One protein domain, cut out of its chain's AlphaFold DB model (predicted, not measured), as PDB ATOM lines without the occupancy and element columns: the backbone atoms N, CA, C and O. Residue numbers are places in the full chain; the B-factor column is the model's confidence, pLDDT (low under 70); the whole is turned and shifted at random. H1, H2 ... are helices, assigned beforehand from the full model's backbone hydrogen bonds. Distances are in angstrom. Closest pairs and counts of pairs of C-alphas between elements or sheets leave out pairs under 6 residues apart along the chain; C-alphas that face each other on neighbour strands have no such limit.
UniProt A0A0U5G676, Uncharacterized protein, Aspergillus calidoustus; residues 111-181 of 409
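AT A GLANCE: This is residues 111 to 181 of the 409 residues of an uncharacterized protein of Aspergillus calidoustus (UniProt A0A0U5G676). Four separate helices are strung along the longest axis, with H1 near one end, H4 at the other, and the short H2 and the longest helix, H3, between them; the helices meet at few points. Two long stretches with no named element add to them: residues 111 to 126 lead in to H1, and residues 143 to 154 swing out from H2 in a wide loop and come back to the beginning of H3. The printed part has 71 residues with four named helices, in the order H1, H2, H3, H4, and no named strand. The class is all helix, though under half of the residues, 35 of the 71, are in named elements. The whole is compact, with a radius of gyration of the C-alphas of 12.4 A, and its C-alphas span 32 by 23 by 20 A.

HOW THE PARTS SIT: After residues 111 to 126 comes H1, residues 127 to 134. A tight link joins it to H2, residues 139 to 142, from which it is apart. H3, residues 155 to 167, only just touches H1, with 3 pairs of C-alphas within 8 A and with its residues 155 to 156 alone. The closest C-alphas of the two, those of Asp 133 and Phe 156, are 5.9 A apart. H1 and H3 stand at a steep tilt of 58 degrees and run the same way. H2 and H3 are close but not clearly touching; their closest C-alphas, those of Val 142 and Arg 160, are 5.6 A apart. H4, residues 172 to 181, is close to but not clearly touching H2, and their closest C-alphas, those of His 140 and Phe 176, are 6.2 A apart. H4 is apart from H1 and from H3. In H1 and H3 every O i to N i+4 pair is within hydrogen-bond range, and in H4 4 of 6 are; H2 is too short for such a pair, and its one O i to N i+3 pair is within range.

IN THESE COORDINATES: H1, Trp 127 to Arg 134, begins with C-alpha 127 at (-22.464, -36.281, -7.027) and is 10.4 A long from first to last C-alpha. H2, Ile 139 to Val 142, is 5.2 A long. H3, Ser 155 to Phe 167, is 18.4 A long, and its C-alpha 155 is at (-11.533, -36.884, -5.307). H4, Leu 172 to Ser 181, is 14.6 A long and ends with C-alpha 181 at (2.805, -49.417, 10.642).

THE WHOLE: The two C-alphas farthest apart, those of Trp 127 and Ser 181, are 33.5 A apart. The printed part has no cut. The link from H2 to H3, with 12 residues, is long, and the link from H3 to H4 is tight. The mean pLDDT of the printed part is 84.7; residue 123 and residues 178 to 181 are under 70.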
ATOM      1  N   THR A 111      -4.575 -42.600  -8.481       90.12
ATOM      2  CA  THR A 111      -5.048 -43.579  -9.465       90.12
ATOM      3  C   THR A 111      -4.379 -43.336 -10.817       90.12
ATOM      4  O   THR A 111      -4.033 -42.203 -11.153       90.12
ATOM      5  N   ASP A 112      -4.202 -44.399 -11.597       91.38
ATOM      6  CA  ASP A 112      -3.775 -44.322 -13.000       91.38
ATOM      7  C   ASP A 112      -4.967 -44.331 -13.970       91.38
ATOM      8  O   ASP A 112      -4.803 -44.127 -15.170       91.38
ATOM      9  N   CYS A 113      -6.185 -44.538 -13.458       89.88
ATOM     10  CA  CYS A 113      -7.403 -44.531 -14.257       89.88
ATOM     11  C   CYS A 113      -7.935 -43.100 -14.427       89.88
ATOM     12  O   CYS A 113      -8.272 -42.433 -13.447       89.88
ATOM     13  N   GLU A 114      -8.070 -42.636 -15.671       87.75
ATOM     14  CA  GLU A 114      -8.584 -41.290 -15.965       87.75
ATOM     15  C   GLU A 114     -10.047 -41.099 -15.518       87.75
ATOM     16  O   GLU A 114     -10.437 -39.998 -15.141       87.75
ATOM     17  N   GLU A 115     -10.851 -42.165 -15.473       85.38
ATOM     18  CA  GLU A 115     -12.252 -42.099 -15.026       85.38
ATOM     19  C   GLU A 115     -12.403 -41.890 -13.507       85.38
ATOM     20  O   GLU A 115     -13.415 -41.343 -13.054       85.38
ATOM     21  N   GLU A 116     -11.402 -42.323 -12.732       83.31
ATOM     22  CA  GLU A 116     -11.327 -42.198 -11.266       83.31
ATOM     23  C   GLU A 116     -10.590 -40.927 -10.814       83.31
ATOM     24  O   GLU A 116     -10.543 -40.607  -9.619       83.31
ATOM     25  N   LYS A 117      -9.996 -40.193 -11.760       87.44
ATOM     26  CA  LYS A 117      -9.376 -38.894 -11.509       87.44
ATOM     27  C   LYS A 117     -10.403 -37.945 -10.904       87.44
ATOM     28  O   LYS A 117     -11.554 -37.884 -11.337       87.44
ATOM     29  N   ALA A 118      -9.954 -37.135  -9.948       84.12
ATOM     30  CA  ALA A 118     -10.771 -36.067  -9.393       84.12
ATOM     31  C   ALA A 118     -11.339 -35.181 -10.516       84.12
ATOM     32  O   ALA A 118     -10.585 -34.496 -11.217       84.12
ATOM     33  N   GLY A 119     -12.669 -35.162 -10.662       78.44
ATOM     34  CA  GLY A 119     -13.335 -34.324 -11.662       78.44
ATOM     35  C   GLY A 119     -13.125 -32.829 -11.403       78.44
ATOM     36  O   GLY A 119     -13.069 -32.027 -12.335       78.44
ATOM     37  N   HIS A 120     -12.941 -32.458 -10.134       75.62
ATOM     38  CA  HIS A 120     -12.686 -31.092  -9.690       75.62
ATOM     39  C   HIS A 120     -11.599 -31.051  -8.613       75.62
ATOM     40  O   HIS A 120     -11.479 -31.959  -7.796       75.62
ATOM     41  N   ARG A 121     -10.828 -29.956  -8.593       71.94
ATOM     42  CA  ARG A 121      -9.773 -29.686  -7.596       71.94
ATOM     43  C   ARG A 121     -10.199 -28.695  -6.503       71.94
ATOM     44  O   ARG A 121      -9.357 -28.116  -5.832       71.94
ATOM     45  N   PHE A 122     -11.498 -28.449  -6.357       70.25
ATOM     46  CA  PHE A 122     -12.055 -27.491  -5.397       70.25
ATOM     47  C   PHE A 122     -13.214 -28.121  -4.613       70.25
ATOM     48  O   PHE A 122     -13.662 -29.217  -4.944       70.25
ATOM     49  N   ASN A 123     -13.692 -27.436  -3.567       65.81
ATOM     50  CA  ASN A 123     -14.616 -27.950  -2.540       65.81
ATOM     51  C   ASN A 123     -16.075 -28.162  -3.016       65.81
ATOM     52  O   ASN A 123     -17.035 -27.783  -2.347       65.81
ATOM     53  N   SER A 124     -16.249 -28.732  -4.205       72.50
ATOM     54  CA  SER A 124     -17.537 -29.056  -4.806       72.50
ATOM     55  C   SER A 124     -17.400 -30.335  -5.642       72.50
ATOM     56  O   SER A 124     -17.365 -30.261  -6.873       72.50
ATOM     57  N   PRO A 125     -17.294 -31.510  -4.991       73.56
ATOM     58  CA  PRO A 125     -17.202 -32.782  -5.697       73.56
ATOM     59  C   PRO A 125     -18.446 -33.026  -6.560       73.56
ATOM     60  O   PRO A 125     -19.542 -32.526  -6.273       73.56
ATOM     61  N   LEU A 126     -18.286 -33.831  -7.612       82.31
ATOM     62  CA  LEU A 126     -19.419 -34.351  -8.374       82.31
ATOM     63  C   LEU A 126     -20.279 -35.249  -7.475       82.31
ATOM     64  O   LEU A 126     -19.792 -35.824  -6.502       82.31
ATOM     65  N   TRP A 127     -21.564 -35.414  -7.806       82.00
ATOM     66  CA  TRP A 127     -22.464 -36.281  -7.027       82.00
ATOM     67  C   TRP A 127     -21.920 -37.712  -6.870       82.00
ATOM     68  O   TRP A 127     -21.944 -38.256  -5.765       82.00
ATOM     69  N   LYS A 128     -21.371 -38.290  -7.947       82.38
ATOM     70  CA  LYS A 128     -20.760 -39.629  -7.936       82.38
ATOM     71  C   LYS A 128     -19.551 -39.710  -6.988       82.38
ATOM     72  O   LYS A 128     -19.491 -40.618  -6.162       82.38
ATOM     73  N   ASP A 129     -18.670 -38.712  -7.046       84.50
ATOM     74  CA  ASP A 129     -17.449 -38.628  -6.240       84.50
ATOM     75  C   ASP A 129     -17.816 -38.455  -4.762       84.50
ATOM     76  O   ASP A 129     -17.317 -39.160  -3.891       84.50
ATOM     77  N   HIS A 130     -18.791 -37.588  -4.469       84.88
ATOM     78  CA  HIS A 130     -19.274 -37.393  -3.108       84.88
ATOM     79  C   HIS A 130     -19.898 -38.667  -2.525       84.88
ATOM     80  O   HIS A 130     -19.624 -39.005  -1.369       84.88
ATOM     81  N   LEU A 131     -20.748 -39.369  -3.281       82.00
ATOM     82  CA  LEU A 131     -21.368 -40.613  -2.815       82.00
ATOM     83  C   LEU A 131     -20.331 -41.690  -2.493       82.00
ATOM     84  O   LEU A 131     -20.512 -42.419  -1.515       82.00
ATOM     85  N   HIS A 132     -19.272 -41.769  -3.296       82.75
ATOM     86  CA  HIS A 132     -18.148 -42.661  -3.063       82.75
ATOM     87  C   HIS A 132     -17.371 -42.249  -1.801       82.75
ATOM     88  O   HIS A 132     -17.246 -43.027  -0.854       82.75
ATOM     89  N   ASP A 133     -16.951 -40.988  -1.725       87.00
ATOM     90  CA  ASP A 133     -16.061 -40.504  -0.670       87.00
ATOM     91  C   ASP A 133     -16.752 -40.424   0.697       87.00
ATOM     92  O   ASP A 133     -16.132 -40.669   1.735       87.00
ATOM     93  N   ARG A 134     -18.064 -40.139   0.748       85.75
ATOM     94  CA  ARG A 134     -18.791 -39.989   2.025       85.75
ATOM     95  C   ARG A 134     -18.808 -41.259   2.868       85.75
ATOM     96  O   ARG A 134     -18.896 -41.153   4.090       85.75
ATOM     97  N   ALA A 135     -18.719 -42.433   2.245       83.62
ATOM     98  CA  ALA A 135     -18.639 -43.708   2.958       83.62
ATOM     99  C   ALA A 135     -17.320 -43.867   3.732       83.62
ATOM    100  O   ALA A 135     -17.233 -44.694   4.633       83.62
ATOM    101  N   SER A 136     -16.336 -43.031   3.409       86.38
ATOM    102  CA  SER A 136     -14.944 -43.148   3.817       86.38
ATOM    103  C   SER A 136     -14.410 -41.895   4.531       86.38
ATOM    104  O   SER A 136     -13.323 -41.893   5.098       86.38
ATOM    105  N   LEU A 137     -15.191 -40.809   4.589       88.19
ATOM    106  CA  LEU A 137     -14.829 -39.557   5.270       88.19
ATOM    107  C   LEU A 137     -14.870 -39.678   6.806       88.19
ATOM    108  O   LEU A 137     -15.737 -39.129   7.491       88.19
ATOM    109  N   PHE A 138     -13.899 -40.398   7.358       87.69
ATOM    110  CA  PHE A 138     -13.642 -40.554   8.787       87.69
ATOM    111  C   PHE A 138     -12.215 -40.123   9.120       87.69
ATOM    112  O   PHE A 138     -11.326 -40.188   8.276       87.69
ATOM    113  N   ILE A 139     -11.980 -39.734  10.379       87.75
ATOM    114  CA  ILE A 139     -10.667 -39.240  10.830       87.75
ATOM    115  C   ILE A 139      -9.540 -40.207  10.457       87.75
ATOM    116  O   ILE A 139      -8.558 -39.782   9.864       87.75
ATOM    117  N   HIS A 140      -9.699 -41.497  10.756       85.38
ATOM    118  CA  HIS A 140      -8.651 -42.492  10.518       85.38
ATOM    119  C   HIS A 140      -8.292 -42.661   9.031       85.38
ATOM    120  O   HIS A 140      -7.178 -43.060   8.721       85.38
ATOM    121  N   GLN A 141      -9.215 -42.354   8.112       88.62
ATOM    122  CA  GLN A 141      -8.970 -42.454   6.668       88.62
ATOM    123  C   GLN A 141      -8.378 -41.164   6.115       88.62
ATOM    124  O   GLN A 141      -7.447 -41.204   5.320       88.62
ATOM    125  N   VAL A 142      -8.870 -40.013   6.579       90.19
ATOM    126  CA  VAL A 142      -8.329 -38.700   6.203       90.19
ATOM    127  C   VAL A 142      -6.875 -38.560   6.657       90.19
ATOM    128  O   VAL A 142      -6.041 -38.071   5.907       90.19
ATOM    129  N   TYR A 143      -6.547 -39.030   7.858       90.19
ATOM    130  CA  TYR A 143      -5.189 -38.982   8.409       90.19
ATOM    131  C   TYR A 143      -4.429 -40.302   8.225       90.19
ATOM    132  O   TYR A 143      -3.464 -40.556   8.938       90.19
ATOM    133  N   SER A 144      -4.858 -41.148   7.283       87.88
ATOM    134  CA  SER A 144      -4.102 -42.350   6.923       87.88
ATOM    135  C   SER A 144      -2.757 -41.996   6.285       87.88
ATOM    136  O   SER A 144      -2.564 -40.868   5.814       87.88
ATOM    137  N   SER A 145      -1.832 -42.958   6.291       87.19
ATOM    138  CA  SER A 145      -0.509 -42.815   5.682       87.19
ATOM    139  C   SER A 145      -0.599 -42.494   4.190       87.19
ATOM    140  O   SER A 145      -1.551 -42.885   3.507       87.19
ATOM    141  N   ASP A 146       0.410 -41.786   3.685       86.44
ATOM    142  CA  ASP A 146       0.505 -41.483   2.260       86.44
ATOM    143  C   ASP A 146       0.691 -42.772   1.438       86.44
ATOM    144  O   ASP A 146       1.252 -43.764   1.907       86.44
ATOM    145  N   GLN A 147       0.156 -42.765   0.219       87.62
ATOM    146  CA  GLN A 147       0.226 -43.887  -0.716       87.62
ATOM    147  C   GLN A 147       1.282 -43.613  -1.787       87.62
ATOM    148  O   GLN A 147       1.600 -42.444  -2.029       87.62
ATOM    149  N   PRO A 148       1.816 -44.659  -2.444       87.50
ATOM    150  CA  PRO A 148       2.700 -44.479  -3.585       87.50
ATOM    151  C   PRO A 148       2.055 -43.552  -4.626       87.50
ATOM    152  O   PRO A 148       0.864 -43.711  -4.907       87.50
ATOM    153  N   PRO A 149       2.805 -42.593  -5.194       89.19
ATOM    154  CA  PRO A 149       2.258 -41.681  -6.185       89.19
ATOM    155  C   PRO A 149       1.788 -42.449  -7.426       89.19
ATOM    156  O   PRO A 149       2.393 -43.439  -7.834       89.19
ATOM    157  N   SER A 150       0.709 -41.967  -8.036       90.62
ATOM    158  CA  SER A 150       0.192 -42.445  -9.326       90.62
ATOM    159  C   SER A 150      -0.118 -41.243 -10.221       90.62
ATOM    160  O   SER A 150       0.037 -40.094  -9.799       90.62
ATOM    161  N   THR A 151      -0.565 -41.492 -11.451       91.12
ATOM    162  CA  THR A 151      -0.697 -40.459 -12.493       91.12
ATOM    163  C   THR A 151      -1.674 -39.332 -12.123       91.12
ATOM    164  O   THR A 151      -1.437 -38.166 -12.450       91.12
ATOM    165  N   PHE A 152      -2.765 -39.645 -11.418       91.31
ATOM    166  CA  PHE A 152      -3.814 -38.684 -11.078       91.31
ATOM    167  C   PHE A 152      -4.217 -38.740  -9.595       91.31
ATOM    168  O   PHE A 152      -4.267 -39.823  -9.012       91.31
ATOM    169  N   PRO A 153      -4.578 -37.600  -8.971       91.94
ATOM    170  CA  PRO A 153      -5.203 -37.598  -7.651       91.94
ATOM    171  C   PRO A 153      -6.678 -38.019  -7.738       91.94
ATOM    172  O   PRO A 153      -7.383 -37.653  -8.685       91.94
ATOM    173  N   THR A 154      -7.165 -38.730  -6.719       91.62
ATOM    174  CA  THR A 154      -8.595 -39.043  -6.553       91.62
ATOM    175  C   THR A 154      -9.352 -37.878  -5.905       91.62
ATOM    176  O   THR A 154      -8.756 -36.979  -5.301       91.62
ATOM    177  N   SER A 155     -10.686 -37.878  -5.993       90.50
ATOM    178  CA  SER A 155     -11.533 -36.884  -5.307       90.50
ATOM    179  C   SER A 155     -11.346 -36.898  -3.783       90.50
ATOM    180  O   SER A 155     -11.375 -35.844  -3.135       90.50
ATOM    181  N   PHE A 156     -11.063 -38.074  -3.214       91.19
ATOM    182  CA  PHE A 156     -10.770 -38.213  -1.793       91.19
ATOM    183  C   PHE A 156      -9.446 -37.543  -1.412       91.19
ATOM    184  O   PHE A 156      -9.395 -36.875  -0.382       91.19
ATOM    185  N   ALA A 157      -8.398 -37.657  -2.240       91.69
ATOM    186  CA  ALA A 157      -7.135 -36.954  -1.999       91.69
ATOM    187  C   ALA A 157      -7.310 -35.435  -2.016       91.69
ATOM    188  O   ALA A 157      -6.864 -34.764  -1.091       91.69
ATOM    189  N   VAL A 158      -8.058 -34.901  -2.986       90.94
ATOM    190  CA  VAL A 158      -8.399 -33.468  -3.014       90.94
ATOM    191  C   VAL A 158      -9.140 -33.058  -1.736       90.94
ATOM    192  O   VAL A 158      -8.820 -32.045  -1.117       90.94
ATOM    193  N   THR A 159     -10.114 -33.859  -1.297       90.06
ATOM    194  CA  THR A 159     -10.877 -33.578  -0.070       90.06
ATOM    195  C   THR A 159      -9.990 -33.626   1.179       90.06
ATOM    196  O   THR A 159     -10.135 -32.794   2.076       90.06
ATOM    197  N   ARG A 160      -9.049 -34.573   1.238       91.31
ATOM    198  CA  ARG A 160      -8.053 -34.702   2.308       91.31
ATOM    199  C   ARG A 160      -7.130 -33.486   2.375       91.31
ATOM    200  O   ARG A 160      -6.951 -32.945   3.463       91.31
ATOM    201  N   ASP A 161      -6.628 -33.006   1.243       91.19
ATOM    202  CA  ASP A 161      -5.758 -31.823   1.192       91.19
ATOM    203  C   ASP A 161      -6.489 -30.554   1.648       91.19
ATOM    204  O   ASP A 161      -5.940 -29.732   2.390       91.19
ATOM    205  N   ILE A 162      -7.770 -30.420   1.287       89.12
ATOM    206  CA  ILE A 162      -8.631 -29.345   1.796       89.12
ATOM    207  C   ILE A 162      -8.743 -29.448   3.321       89.12
ATOM    208  O   ILE A 162      -8.591 -28.447   4.018       89.12
ATOM    209  N   ILE A 163      -8.963 -30.649   3.868       90.44
ATOM    210  CA  ILE A 163      -9.023 -30.856   5.321       90.44
ATOM    211  C   ILE A 163      -7.710 -30.452   5.990       90.44
ATOM    212  O   ILE A 163      -7.744 -29.727   6.985       90.44
ATOM    213  N   PHE A 164      -6.567 -30.865   5.443       92.31
ATOM    214  CA  PHE A 164      -5.258 -30.488   5.974       92.31
ATOM    215  C   PHE A 164      -5.021 -28.978   5.928       92.31
ATOM    216  O   PHE A 164      -4.477 -28.429   6.881       92.31
ATOM    217  N   SER A 165      -5.507 -28.290   4.895       89.38
ATOM    218  CA  SER A 165      -5.406 -26.828   4.792       89.38
ATOM    219  C   SER A 165      -6.161 -26.095   5.912       89.38
ATOM    220  O   SER A 165      -5.741 -25.021   6.331       89.38
ATOM    221  N   PHE A 166      -7.261 -26.663   6.428       88.81
ATOM    222  CA  PHE A 166      -8.052 -26.048   7.504       88.81
ATOM    223  C   PHE A 166      -7.671 -26.512   8.913       88.81
ATOM    224  O   PHE A 166      -7.782 -25.735   9.860       88.81
ATOM    225  N   PHE A 167      -7.298 -27.781   9.078       90.06
ATOM    226  CA  PHE A 167      -7.100 -28.397  10.396       90.06
ATOM    227  C   PHE A 167      -5.640 -28.750  10.700       90.06
ATOM    228  O   PHE A 167      -5.349 -29.139  11.829       90.06
ATOM    229  N   GLY A 168      -4.740 -28.591   9.728       89.56
ATOM    230  CA  GLY A 168      -3.360 -29.056   9.809       89.56
ATOM    231  C   GLY A 168      -3.232 -30.563   9.560       89.56
ATOM    232  O   GLY A 168      -4.198 -31.320   9.659       89.56
ATOM    233  N   LYS A 169      -2.016 -31.001   9.216       89.50
ATOM    234  CA  LYS A 169      -1.666 -32.425   9.064       89.50
ATOM    235  C   LYS A 169      -1.351 -33.066  10.424       89.50
ATOM    236  O   LYS A 169      -1.849 -34.142  10.746       89.50
ATOM    237  N   GLU A 170      -0.575 -32.377  11.254       88.38
ATOM    238  CA  GLU A 170      -0.168 -32.840  12.585       88.38
ATOM    239  C   GLU A 170      -1.054 -32.265  13.703       88.38
ATOM    240  O   GLU A 170      -1.637 -31.194  13.525       88.38
ATOM    241  N   PRO A 171      -1.187 -32.950  14.860       82.81
ATOM    242  CA  PRO A 171      -0.514 -34.197  15.275       82.81
ATOM    243  C   PRO A 171      -1.261 -35.480  14.869       82.81
ATOM    244  O   PRO A 171      -0.905 -36.587  15.258       82.81
ATOM    245  N   LEU A 172      -2.386 -35.355  14.169       84.25
ATOM    246  CA  LEU A 172      -3.254 -36.500  13.908       84.25
ATOM    247  C   LEU A 172      -2.643 -37.456  12.881       84.25
ATOM    248  O   LEU A 172      -2.795 -38.665  13.019       84.25
ATOM    249  N   TYR A 173      -1.928 -36.935  11.885       86.81
ATOM    250  CA  TYR A 173      -1.259 -37.764  10.890       86.81
ATOM    251  C   TYR A 173      -0.221 -38.697  11.525       86.81
ATOM    252  O   TYR A 173      -0.261 -39.896  11.260       86.81
ATOM    253  N   SER A 174       0.639 -38.206  12.423       84.75
ATOM    254  CA  SER A 174       1.580 -39.064  13.162       84.75
ATOM    255  C   SER A 174       0.875 -40.129  14.015       84.75
ATOM    256  O   SER A 174       1.270 -41.294  13.985       84.75
ATOM    257  N   LEU A 175      -0.221 -39.781  14.700       84.69
ATOM    258  CA  LEU A 175      -1.001 -40.736  15.501       84.69
ATOM    259  C   LEU A 175      -1.593 -41.881  14.665       84.69
ATOM    260  O   LEU A 175      -1.529 -43.042  15.070       84.69
ATOM    261  N   PHE A 176      -2.175 -41.573  13.504       82.25
ATOM    262  CA  PHE A 176      -2.850 -42.577  12.674       82.25
ATOM    263  C   PHE A 176      -1.908 -43.314  11.711       82.25
ATOM    264  O   PHE A 176      -2.195 -44.459  11.361       82.25
ATOM    265  N   SER A 177      -0.776 -42.719  11.324       77.31
ATOM    266  CA  SER A 177       0.258 -43.388  10.517       77.31
ATOM    267  C   SER A 177       1.086 -44.390  11.332       77.31
ATOM    268  O   SER A 177       1.363 -45.495  10.854       77.31
ATOM    269  N   ALA A 178       1.402 -44.073  12.595       69.50
ATOM    270  CA  ALA A 178       2.072 -44.997  13.516       69.50
ATOM    271  C   ALA A 178       1.217 -46.242  13.809       69.50
ATOM    272  O   ALA A 178       1.717 -47.361  13.904       69.50
ATOM    273  N   GLN A 179      -0.104 -46.071  13.889       63.78
ATOM    274  CA  GLN A 179      -1.028 -47.171  14.160       63.78
ATOM    275  C   GLN A 179      -1.184 -48.139  12.970       63.78
ATOM    276  O   GLN A 179      -1.559 -49.290  13.167       63.78
ATOM    277  N   GLN A 180      -0.882 -47.695  11.745       62.50
ATOM    278  CA  GLN A 180      -0.955 -48.516  10.526       62.50
ATOM    279  C   GLN A 180       0.367 -49.226  10.196       62.50
ATOM    280  O   GLN A 180       0.358 -50.211   9.464       62.50
ATOM    281  N   SER A 181       1.489 -48.768  10.758       55.91
ATOM    282  CA  SER A 181       2.805 -49.417  10.642       55.91
ATOM    283  C   SER A 181       3.057 -50.484  11.720       55.91
ATOM    284  O   SER A 181       4.008 -51.252  11.613       55.91
TER     285      SER A 181